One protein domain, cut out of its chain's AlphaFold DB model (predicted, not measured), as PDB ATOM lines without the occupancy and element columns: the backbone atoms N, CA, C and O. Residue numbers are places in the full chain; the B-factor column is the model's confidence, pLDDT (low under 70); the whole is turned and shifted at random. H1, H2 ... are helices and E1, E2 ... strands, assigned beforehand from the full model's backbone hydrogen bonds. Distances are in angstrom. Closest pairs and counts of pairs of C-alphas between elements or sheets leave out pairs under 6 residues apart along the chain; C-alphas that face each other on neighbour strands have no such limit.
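This is residues 11 to 77 of the 77 residues of an uncharacterized protein of [Ruminococcus] torques CAG:61 (UniProt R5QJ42). Four crossed helices, H1 to H4, make a small body, and beyond H4 a hairpin of E1 and E2 makes an arm. The printed part has 67 residues, in the order H1 H2 H3 H4 E1 E2, mostly helix, with E1 and E2 antiparallel. It is only just loose, close to compact, with a radius of gyration of the C-alphas of 13.5 A, spanning 39 by 24 by 20 A.

Find C-alpha 11 at (20.602, -23.330, -55.548); from there H1, residues 11 to 23, runs 18.1 A. Next come H2, residues 26 to 31, H3, residues 35 to 42, and H4, residues 44 to 54. Then look for E1, residues 59 to 61, and E2, residues 70 to 72, ending at C-alpha 72, (38.773, -18.889, -41.880).

H1 touches H3 at a steep tilt of 43 degrees, closest at C-alphas 19 and 41, 6.7 A. H3 touches H4, closest at C-alphas 39 and 47, 4.4 A. Every helix O i to N i+4 pair is within hydrogen-bond range, as are N 61 and O 70, 2.9 A.

The printed part has no cut and no long link; residues 73 to 77 are under pLDDT 70.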
ATOM      1  N   ARG A  11      20.127 -22.043 -56.066       78.12
ATOM      2  CA  ARG A  11      20.602 -23.330 -55.548       78.12
ATOM      3  C   ARG A  11      20.876 -23.279 -54.043       78.12
ATOM      4  O   ARG A  11      20.488 -24.203 -53.344       78.12
ATOM      5  N   THR A  12      21.477 -22.195 -53.558       78.19
ATOM      6  CA  THR A  12      21.737 -21.961 -52.130       78.19
ATOM      7  C   THR A  12      20.431 -21.846 -51.353       78.19
ATOM      8  O   THR A  12      20.267 -22.501 -50.330       78.19
ATOM      9  N   GLU A  13      19.467 -21.089 -51.883       82.94
ATOM     10  CA  GLU A  13      18.135 -20.952 -51.283       82.94
ATOM     11  C   GLU A  13      17.400 -22.297 -51.203       82.94
ATOM     12  O   GLU A  13      16.812 -22.626 -50.174       82.94
ATOM     13  N   ARG A  14      17.481 -23.122 -52.255       85.06
ATOM     14  CA  ARG A  14      16.874 -24.459 -52.255       85.06
ATOM     15  C   ARG A  14      17.489 -25.375 -51.194       85.06
ATOM     16  O   ARG A  14      16.740 -26.070 -50.513       85.06
ATOM     17  N   GLU A  15      18.814 -25.387 -51.048       81.94
ATOM     18  CA  GLU A  15      19.472 -26.185 -50.001       81.94
ATOM     19  C   GLU A  15      19.130 -25.668 -48.596       81.94
ATOM     20  O   GLU A  15      18.858 -26.466 -47.702       81.94
ATOM     21  N   TYR A  16      19.052 -24.347 -48.414       83.44
ATOM     22  CA  TYR A  16      18.613 -23.736 -47.157       83.44
ATOM     23  C   TYR A  16      17.175 -24.142 -46.796       83.44
ATOM     24  O   TYR A  16      16.929 -24.659 -45.708       83.44
ATOM     25  N   MET A  17      16.232 -24.013 -47.732       85.75
ATOM     26  CA  MET A  17      14.847 -24.449 -47.529       85.75
ATOM     27  C   MET A  17      14.753 -25.953 -47.256       85.75
ATOM     28  O   MET A  17      13.983 -26.387 -46.402       85.75
ATOM     29  N   ARG A  18      15.561 -26.769 -47.942       86.50
ATOM     30  CA  ARG A  18      15.618 -28.217 -47.713       86.50
ATOM     31  C   ARG A  18      16.077 -28.549 -46.294       86.50
ATOM     32  O   ARG A  18      15.496 -29.440 -45.678       86.50
ATOM     33  N   LEU A  19      17.076 -27.836 -45.773       84.44
ATOM     34  CA  LEU A  19      17.519 -27.975 -44.386       84.44
ATOM     35  C   LEU A  19      16.404 -27.623 -43.403       84.44
ATOM     36  O   LEU A  19      16.165 -28.394 -42.478       84.44
ATOM     37  N   LEU A  20      15.683 -26.523 -43.641       86.81
ATOM     38  CA  LEU A  20      14.568 -26.117 -42.786       86.81
ATOM     39  C   LEU A  20      13.440 -27.154 -42.753       86.81
ATOM     40  O   LEU A  20      12.910 -27.467 -41.690       86.81
ATOM     41  N   VAL A  21      13.091 -27.719 -43.911       86.88
ATOM     42  CA  VAL A  21      12.029 -28.730 -44.015       86.88
ATOM     43  C   VAL A  21      12.438 -30.055 -43.369       86.88
ATOM     44  O   VAL A  21      11.602 -30.712 -42.756       86.88
ATOM     45  N   GLN A  22      13.702 -30.473 -43.500       85.50
ATOM     46  CA  GLN A  22      14.147 -31.778 -42.994       85.50
ATOM     47  C   GLN A  22      14.564 -31.773 -41.524       85.50
ATOM     48  O   GLN A  22      14.330 -32.758 -40.828       85.50
ATOM     49  N   LEU A  23      15.224 -30.709 -41.068       81.62
ATOM     50  CA  LEU A  23      15.849 -30.646 -39.745       81.62
ATOM     51  C   LEU A  23      15.132 -29.675 -38.799       81.62
ATOM     52  O   LEU A  23      15.383 -29.701 -37.596       81.62
ATOM     53  N   GLY A  24      14.230 -28.842 -39.325       84.25
ATOM     54  CA  GLY A  24      13.484 -27.855 -38.558       84.25
ATOM     55  C   GLY A  24      14.120 -26.458 -38.592       84.25
ATOM     56  O   GLY A  24      14.913 -26.144 -39.477       84.25
ATOM     57  N   PRO A  25      13.751 -25.572 -37.655       86.56
ATOM     58  CA  PRO A  25      14.109 -24.158 -37.717       86.56
ATOM     59  C   PRO A  25      15.622 -23.925 -37.620       86.56
ATOM     60  O   PRO A  25      16.332 -24.625 -36.898       86.56
ATOM     61  N   GLU A  26      16.105 -22.885 -38.302       83.06
ATOM     62  CA  GLU A  26      17.534 -22.580 -38.480       83.06
ATOM     63  C   GLU A  26      18.340 -22.622 -37.177       83.06
ATOM     64  O   GLU A  26      19.422 -23.202 -37.109       83.06
ATOM     65  N   PHE A  27      17.791 -22.052 -36.107       83.25
ATOM     66  CA  PHE A  27      18.477 -21.977 -34.823       83.25
ATOM     67  C   PHE A  27      18.663 -23.350 -34.164       83.25
ATOM     68  O   PHE A  27      19.701 -23.612 -33.552       83.25
ATOM     69  N   GLU A  28      17.690 -24.250 -34.325       84.25
ATOM     70  CA  GLU A  28      17.799 -25.636 -33.864       84.25
ATOM     71  C   GLU A  28      18.843 -26.382 -34.694       84.25
ATOM     72  O   GLU A  28      19.699 -27.064 -34.123       84.25
ATOM     73  N   VAL A  29      18.849 -26.181 -36.017       83.44
ATOM     74  CA  VAL A  29      19.863 -26.747 -36.920       83.44
ATOM     75  C   VAL A  29      21.266 -26.295 -36.521       83.44
ATOM     76  O   VAL A  29      22.190 -27.103 -36.483       83.44
ATOM     77  N   LEU A  30      21.448 -25.030 -36.147       82.44
ATOM     78  CA  LEU A  30      22.758 -24.501 -35.769       82.44
ATOM     79  C   LEU A  30      23.185 -24.851 -34.341       82.44
ATOM     80  O   LEU A  30      24.388 -24.904 -34.098       82.44
ATOM     81  N   ARG A  31      22.264 -25.123 -33.404       83.44
ATOM     82  CA  ARG A  31      22.609 -25.316 -31.980       83.44
ATOM     83  C   ARG A  31      22.329 -26.700 -31.407       83.44
ATOM     84  O   ARG A  31      23.116 -27.156 -30.584       83.44
ATOM     85  N   LYS A  32      21.230 -27.347 -31.792       83.81
ATOM     86  CA  LYS A  32      20.731 -28.556 -31.113       83.81
ATOM     87  C   LYS A  32      20.816 -29.815 -31.964       83.81
ATOM     88  O   LYS A  32      21.158 -30.870 -31.440       83.81
ATOM     89  N   ILE A  33      20.551 -29.712 -33.265       86.50
ATOM     90  CA  ILE A  33      20.529 -30.873 -34.164       86.50
ATOM     91  C   ILE A  33      21.922 -31.514 -34.235       86.50
ATOM     92  O   ILE A  33      22.908 -30.789 -34.400       86.50
ATOM     93  N   PRO A  34      22.053 -32.844 -34.117       86.44
ATOM     94  CA  PRO A  34      23.344 -33.514 -34.208       86.44
ATOM     95  C   PRO A  34      23.983 -33.310 -35.584       86.44
ATOM     96  O   PRO A  34      23.323 -33.353 -36.623       86.44
ATOM     97  N   VAL A  35      25.302 -33.122 -35.586       86.81
ATOM     98  CA  VAL A  35      26.089 -32.821 -36.791       86.81
ATOM     99  C   VAL A  35      25.924 -33.898 -37.863       86.81
ATOM    100  O   VAL A  35      25.889 -33.588 -39.046       86.81
ATOM    101  N   GLU A  36      25.748 -35.154 -37.461       87.12
ATOM    102  CA  GLU A  36      25.528 -36.291 -38.358       87.12
ATOM    103  C   GLU A  36      24.277 -36.122 -39.234       87.12
ATOM    104  O   GLU A  36      24.302 -36.451 -40.420       87.12
ATOM    105  N   GLN A  37      23.191 -35.571 -38.677       86.19
ATOM    106  CA  GLN A  37      21.976 -35.280 -39.442       86.19
ATOM    107  C   GLN A  37      22.214 -34.141 -40.438       86.19
ATOM    108  O   GLN A  37      21.806 -34.234 -41.593       86.19
ATOM    109  N   ILE A  38      22.958 -33.113 -40.027       86.31
ATOM    110  CA  ILE A  38      23.341 -31.990 -40.894       86.31
ATOM    111  C   ILE A  38      24.223 -32.483 -42.047       86.31
ATOM    112  O   ILE A  38      23.971 -32.142 -43.203       86.31
ATOM    113  N   SER A  39      25.206 -33.340 -41.754       87.19
ATOM    114  CA  SER A  39      26.092 -33.956 -42.747       87.19
ATOM    115  C   SER A  39      25.331 -34.797 -43.768       87.19
ATOM    116  O   SER A  39      25.669 -34.779 -44.950       87.19
ATOM    117  N   ARG A  40      24.285 -35.517 -43.344       86.19
ATOM    118  CA  ARG A  40      23.441 -36.307 -44.253       86.19
ATOM    119  C   ARG A  40      22.610 -35.434 -45.192       86.19
ATOM    120  O   ARG A  40      22.438 -35.801 -46.351       86.19
ATOM    121  N   THR A  41      22.105 -34.297 -44.716       85.00
ATOM    122  CA  THR A  41      21.237 -33.429 -45.525       85.00
ATOM    123  C   THR A  41      22.025 -32.466 -46.417       85.00
ATOM    124  O   THR A  41      21.736 -32.389 -47.612       85.00
ATOM    125  N   ALA A  42      23.019 -31.760 -45.868       82.06
ATOM    126  CA  ALA A  42      23.780 -30.702 -46.551       82.06
ATOM    127  C   ALA A  42      25.242 -31.061 -46.865       82.06
ATOM    128  O   ALA A  42      26.002 -30.214 -47.340       82.06
ATOM    129  N   GLY A  43      25.644 -32.306 -46.615       85.44
ATOM    130  CA  GLY A  43      26.982 -32.809 -46.905       85.44
ATOM    131  C   GLY A  43      27.951 -32.702 -45.729       85.44
ATOM    132  O   GLY A  43      27.843 -31.841 -44.853       85.44
ATOM    133  N   GLU A  44      28.946 -33.585 -45.740       84.56
ATOM    134  CA  GLU A  44      29.906 -33.784 -44.650       84.56
ATOM    135  C   GLU A  44      30.723 -32.526 -44.315       84.56
ATOM    136  O   GLU A  44      30.970 -32.230 -43.146       84.56
ATOM    137  N   GLN A  45      31.077 -31.726 -45.328       82.06
ATOM    138  CA  GLN A  45      31.791 -30.462 -45.125       82.06
ATOM    139  C   GLN A  45      30.958 -29.452 -44.322       82.06
ATOM    140  O   GLN A  45      31.493 -28.795 -43.429       82.06
ATOM    141  N   THR A  46      29.656 -29.356 -44.604       83.75
ATOM    142  CA  THR A  46      28.734 -28.451 -43.902       83.75
ATOM    143  C   THR A  46      28.573 -28.868 -42.445       83.75
ATOM    144  O   THR A  46      28.677 -28.030 -41.551       83.75
ATOM    145  N   GLY A  47      28.389 -30.165 -42.184       86.00
ATOM    146  CA  GLY A  47      28.310 -30.671 -40.815       86.00
ATOM    147  C   GLY A  47      29.605 -30.434 -40.035       86.00
ATOM    148  O   GLY A  47      29.562 -29.890 -38.933       86.00
ATOM    149  N   CYS A  48      30.764 -30.744 -40.623       85.25
ATOM    150  CA  CYS A  48      32.066 -30.473 -40.007       85.25
ATOM    151  C   CYS A  48      32.246 -28.983 -39.669       85.25
ATOM    152  O   CYS A  48      32.735 -28.644 -38.592       85.25
ATOM    153  N   LEU A  49      31.800 -28.080 -40.546       84.00
ATOM    154  CA  LEU A  49      31.843 -26.644 -40.283       84.00
ATOM    155  C   LEU A  49      30.947 -26.243 -39.101       84.00
ATOM    156  O   LEU A  49      31.396 -25.511 -38.222       84.00
ATOM    157  N   VAL A  50      29.707 -26.738 -39.053       86.31
ATOM    158  CA  VAL A  50      28.782 -26.470 -37.938       86.31
ATOM    159  C   VAL A  50      29.332 -27.023 -36.619       86.31
ATOM    160  O   VAL A  50      29.265 -26.341 -35.599       86.31
ATOM    161  N   ASP A  51      29.940 -28.212 -36.627       87.50
ATOM    162  CA  ASP A  51      30.614 -28.778 -35.451       87.50
ATOM    163  C   ASP A  51      31.749 -27.875 -34.953       87.50
ATOM    164  O   ASP A  51      31.833 -27.563 -33.763       87.50
ATOM    165  N   LYS A  52      32.595 -27.400 -35.873       84.62
ATOM    166  CA  LYS A  52      33.695 -26.481 -35.559       84.62
ATOM    167  C   LYS A  52      33.189 -25.151 -35.002       84.62
ATOM    168  O   LYS A  52      33.749 -24.675 -34.016       84.62
ATOM    169  N   LEU A  53      32.123 -24.591 -35.585       84.62
ATOM    170  CA  LEU A  53      31.460 -23.377 -35.091       84.62
ATOM    171  C   LEU A  53      30.965 -23.570 -33.655       84.62
ATOM    172  O   LEU A  53      31.249 -22.740 -32.794       84.62
ATOM    173  N   ARG A  54      30.290 -24.689 -33.366       85.94
ATOM    174  CA  ARG A  54      29.775 -24.996 -32.019       85.94
ATOM    175  C   ARG A  54      30.877 -25.193 -30.988       85.94
ATOM    176  O   ARG A  54      30.725 -24.776 -29.847       85.94
ATOM    177  N   LYS A  55      31.981 -25.827 -31.385       86.25
ATOM    178  CA  LYS A  55      33.146 -26.057 -30.518       86.25
ATOM    179  C   LYS A  55      34.050 -24.828 -30.381       86.25
ATOM    180  O   LYS A  55      35.051 -24.915 -29.680       86.25
ATOM    181  N   GLY A  56      33.742 -23.721 -31.065       82.94
ATOM    182  CA  GLY A  56      34.577 -22.518 -31.066       82.94
ATOM    183  C   GLY A  56      35.955 -22.722 -31.705       82.94
ATOM    184  O   GLY A  56      36.865 -21.948 -31.444       82.94
ATOM    185  N   LYS A  57      36.129 -23.756 -32.538       83.06
ATOM    186  CA  LYS A  57      37.418 -24.131 -33.154       83.06
ATOM    187  C   LYS A  57      37.695 -23.407 -34.475       83.06
ATOM    188  O   LYS A  57      38.388 -23.944 -35.336       83.06
ATOM    189  N   ILE A  58      37.097 -22.238 -34.673       81.56
ATOM    190  CA  ILE A  58      37.260 -21.440 -35.890       81.56
ATOM    191  C   ILE A  58      38.039 -20.193 -35.539       81.56
ATOM    192  O   ILE A  58      37.715 -19.498 -34.576       81.56
ATOM    193  N   LYS A  59      39.052 -19.909 -36.355       79.50
ATOM    194  CA  LYS A  59      39.804 -18.672 -36.257       79.50
ATOM    195  C   LYS A  59      38.947 -17.509 -36.759       79.50
ATOM    196  O   LYS A  59      38.533 -17.476 -37.920       79.50
ATOM    197  N   TRP A  60      38.722 -16.550 -35.870       80.88
ATOM    198  CA  TRP A  60      38.090 -15.278 -36.188       80.88
ATOM    199  C   TRP A  60      39.170 -14.262 -36.533       80.88
ATOM    200  O   TRP A  60      40.056 -13.999 -35.721       80.88
ATOM    201  N   ASN A  61      39.090 -13.671 -37.721       82.50
ATOM    202  CA  ASN A  61      39.856 -12.476 -38.039       82.50
ATOM    203  C   ASN A  61      38.946 -11.286 -37.743       82.50
ATOM    204  O   ASN A  61      37.954 -11.073 -38.441       82.50
ATOM    205  N   SER A  62      39.240 -10.554 -36.669       80.50
ATOM    206  CA  SER A  62      38.485  -9.357 -36.297       80.50
ATOM    207  C   SER A  62      38.481  -8.359 -37.451       80.50
ATOM    208  O   SER A  62      39.540  -8.043 -37.993       80.50
ATOM    209  N   GLY A  63      37.298  -7.868 -37.808       83.88
ATOM    210  CA  GLY A  63      37.168  -6.759 -38.743       83.88
ATOM    211  C   GLY A  63      37.647  -5.464 -38.094       83.88
ATOM    212  O   GLY A  63      37.654  -5.347 -36.865       83.88
ATOM    213  N   PHE A  64      38.071  -4.511 -38.913       82.94
ATOM    214  CA  PHE A  64      38.529  -3.203 -38.461       82.94
ATOM    215  C   PHE A  64      37.821  -2.104 -39.260       82.94
ATOM    216  O   PHE A  64      37.429  -2.328 -40.399       82.94
ATOM    217  N   ASP A  65      37.636  -0.941 -38.636       79.50
ATOM    218  CA  ASP A  65      37.118   0.280 -39.274       79.50
ATOM    219  C   ASP A  65      35.788   0.120 -40.040       79.50
ATOM    220  O   ASP A  65      35.625   0.537 -41.182       79.50
ATOM    221  N   GLY A  66      34.809  -0.528 -39.404       83.50
ATOM    222  CA  GLY A  66      33.475  -0.721 -39.983       83.50
ATOM    223  C   GLY A  66      33.348  -1.918 -40.931       83.50
ATOM    224  O   GLY A  66      32.240  -2.207 -41.383       83.50
ATOM    225  N   GLU A  67      34.428  -2.662 -41.185       86.81
ATOM    226  CA  GLU A  67      34.366  -3.928 -41.914       86.81
ATOM    227  C   GLU A  67      33.994  -5.104 -41.000       86.81
ATOM    228  O   GLU A  67      34.410  -5.191 -39.840       86.81
ATOM    229  N   TYR A  68      33.217  -6.052 -41.532       81.56
ATOM    230  CA  TYR A  68      32.935  -7.304 -40.832       81.56
ATOM    231  C   TYR A  68      34.187  -8.179 -40.768       81.56
ATOM    232  O   TYR A  68      34.906  -8.341 -41.752       81.56
ATOM    233  N   GLY A  69      34.405  -8.803 -39.611       80.00
ATOM    234  CA  GLY A  69      35.443  -9.817 -39.466       80.00
ATOM    235  C   GLY A  69      35.202 -11.017 -40.374       80.00
ATOM    236  O   GLY A  69      34.062 -11.389 -40.658       80.00
ATOM    237  N   THR A  70      36.286 -11.638 -40.823       82.19
ATOM    238  CA  THR A  70      36.223 -12.829 -41.668       82.19
ATOM    239  C   THR A  70      36.450 -14.084 -40.839       82.19
ATOM    240  O   THR A  70      37.183 -14.084 -39.846       82.19
ATOM    241  N   ILE A  71      35.810 -15.172 -41.254       80.25
ATOM    242  CA  ILE A  71      36.066 -16.501 -40.704       80.25
ATOM    243  C   ILE A  71      36.973 -17.260 -41.660       80.25
ATOM    244  O   ILE A  71      36.736 -17.264 -42.869       80.25
ATOM    245  N   ASP A  72      37.990 -17.924 -41.118       73.56
ATOM    246  CA  ASP A  72      38.773 -18.889 -41.880       73.56
ATOM    247  C   ASP A  72      38.354 -20.314 -41.473       73.56
ATOM    248  O   ASP A  72      38.755 -20.808 -40.417       73.56
ATOM    249  N   PRO A  73      37.516 -20.994 -42.277       63.28
ATOM    250  CA  PRO A  73      37.023 -22.332 -41.956       63.28
ATOM    251  C   PRO A  73      38.102 -23.430 -42.062       63.28
ATOM    252  O   PRO A  73      37.865 -24.572 -41.638       63.28
ATOM    253  N   GLY A  74      39.268 -23.112 -42.642       61.16
ATOM    254  CA  GLY A  74      40.399 -24.022 -42.821       61.16
ATOM    255  C   GLY A  74      41.416 -23.993 -41.678       61.16
ATOM    256  O   GLY A  74      42.170 -24.954 -41.529       61.16
ATOM    257  N   VAL A  75      41.419 -22.942 -40.855       54.78
ATOM    258  CA  VAL A  75      42.433 -22.738 -39.813       54.78
ATOM    259  C   VAL A  75      41.858 -23.055 -38.436       54.78
ATOM    260  O   VAL A  75      40.891 -22.442 -37.984       54.78
ATOM    261  N   ILE A  76      42.474 -24.035 -37.775       54.09
ATOM    262  CA  ILE A  76      42.155 -24.447 -36.405       54.09
ATOM    263  C   ILE A  76      43.071 -23.653 -35.466       54.09
ATOM    264  O   ILE A  76      44.272 -23.570 -35.728       54.09
ATOM    265  N   GLN A  77      42.495 -23.051 -34.424       52.44
ATOM    266  CA  GLN A  77      43.245 -22.404 -33.344       52.44
ATOM    267  C   GLN A  77      43.746 -23.425 -32.321       52.44
ATOM    268  O   GLN A  77      43.012 -24.413 -32.072       52.44
TER     269      GLN A  77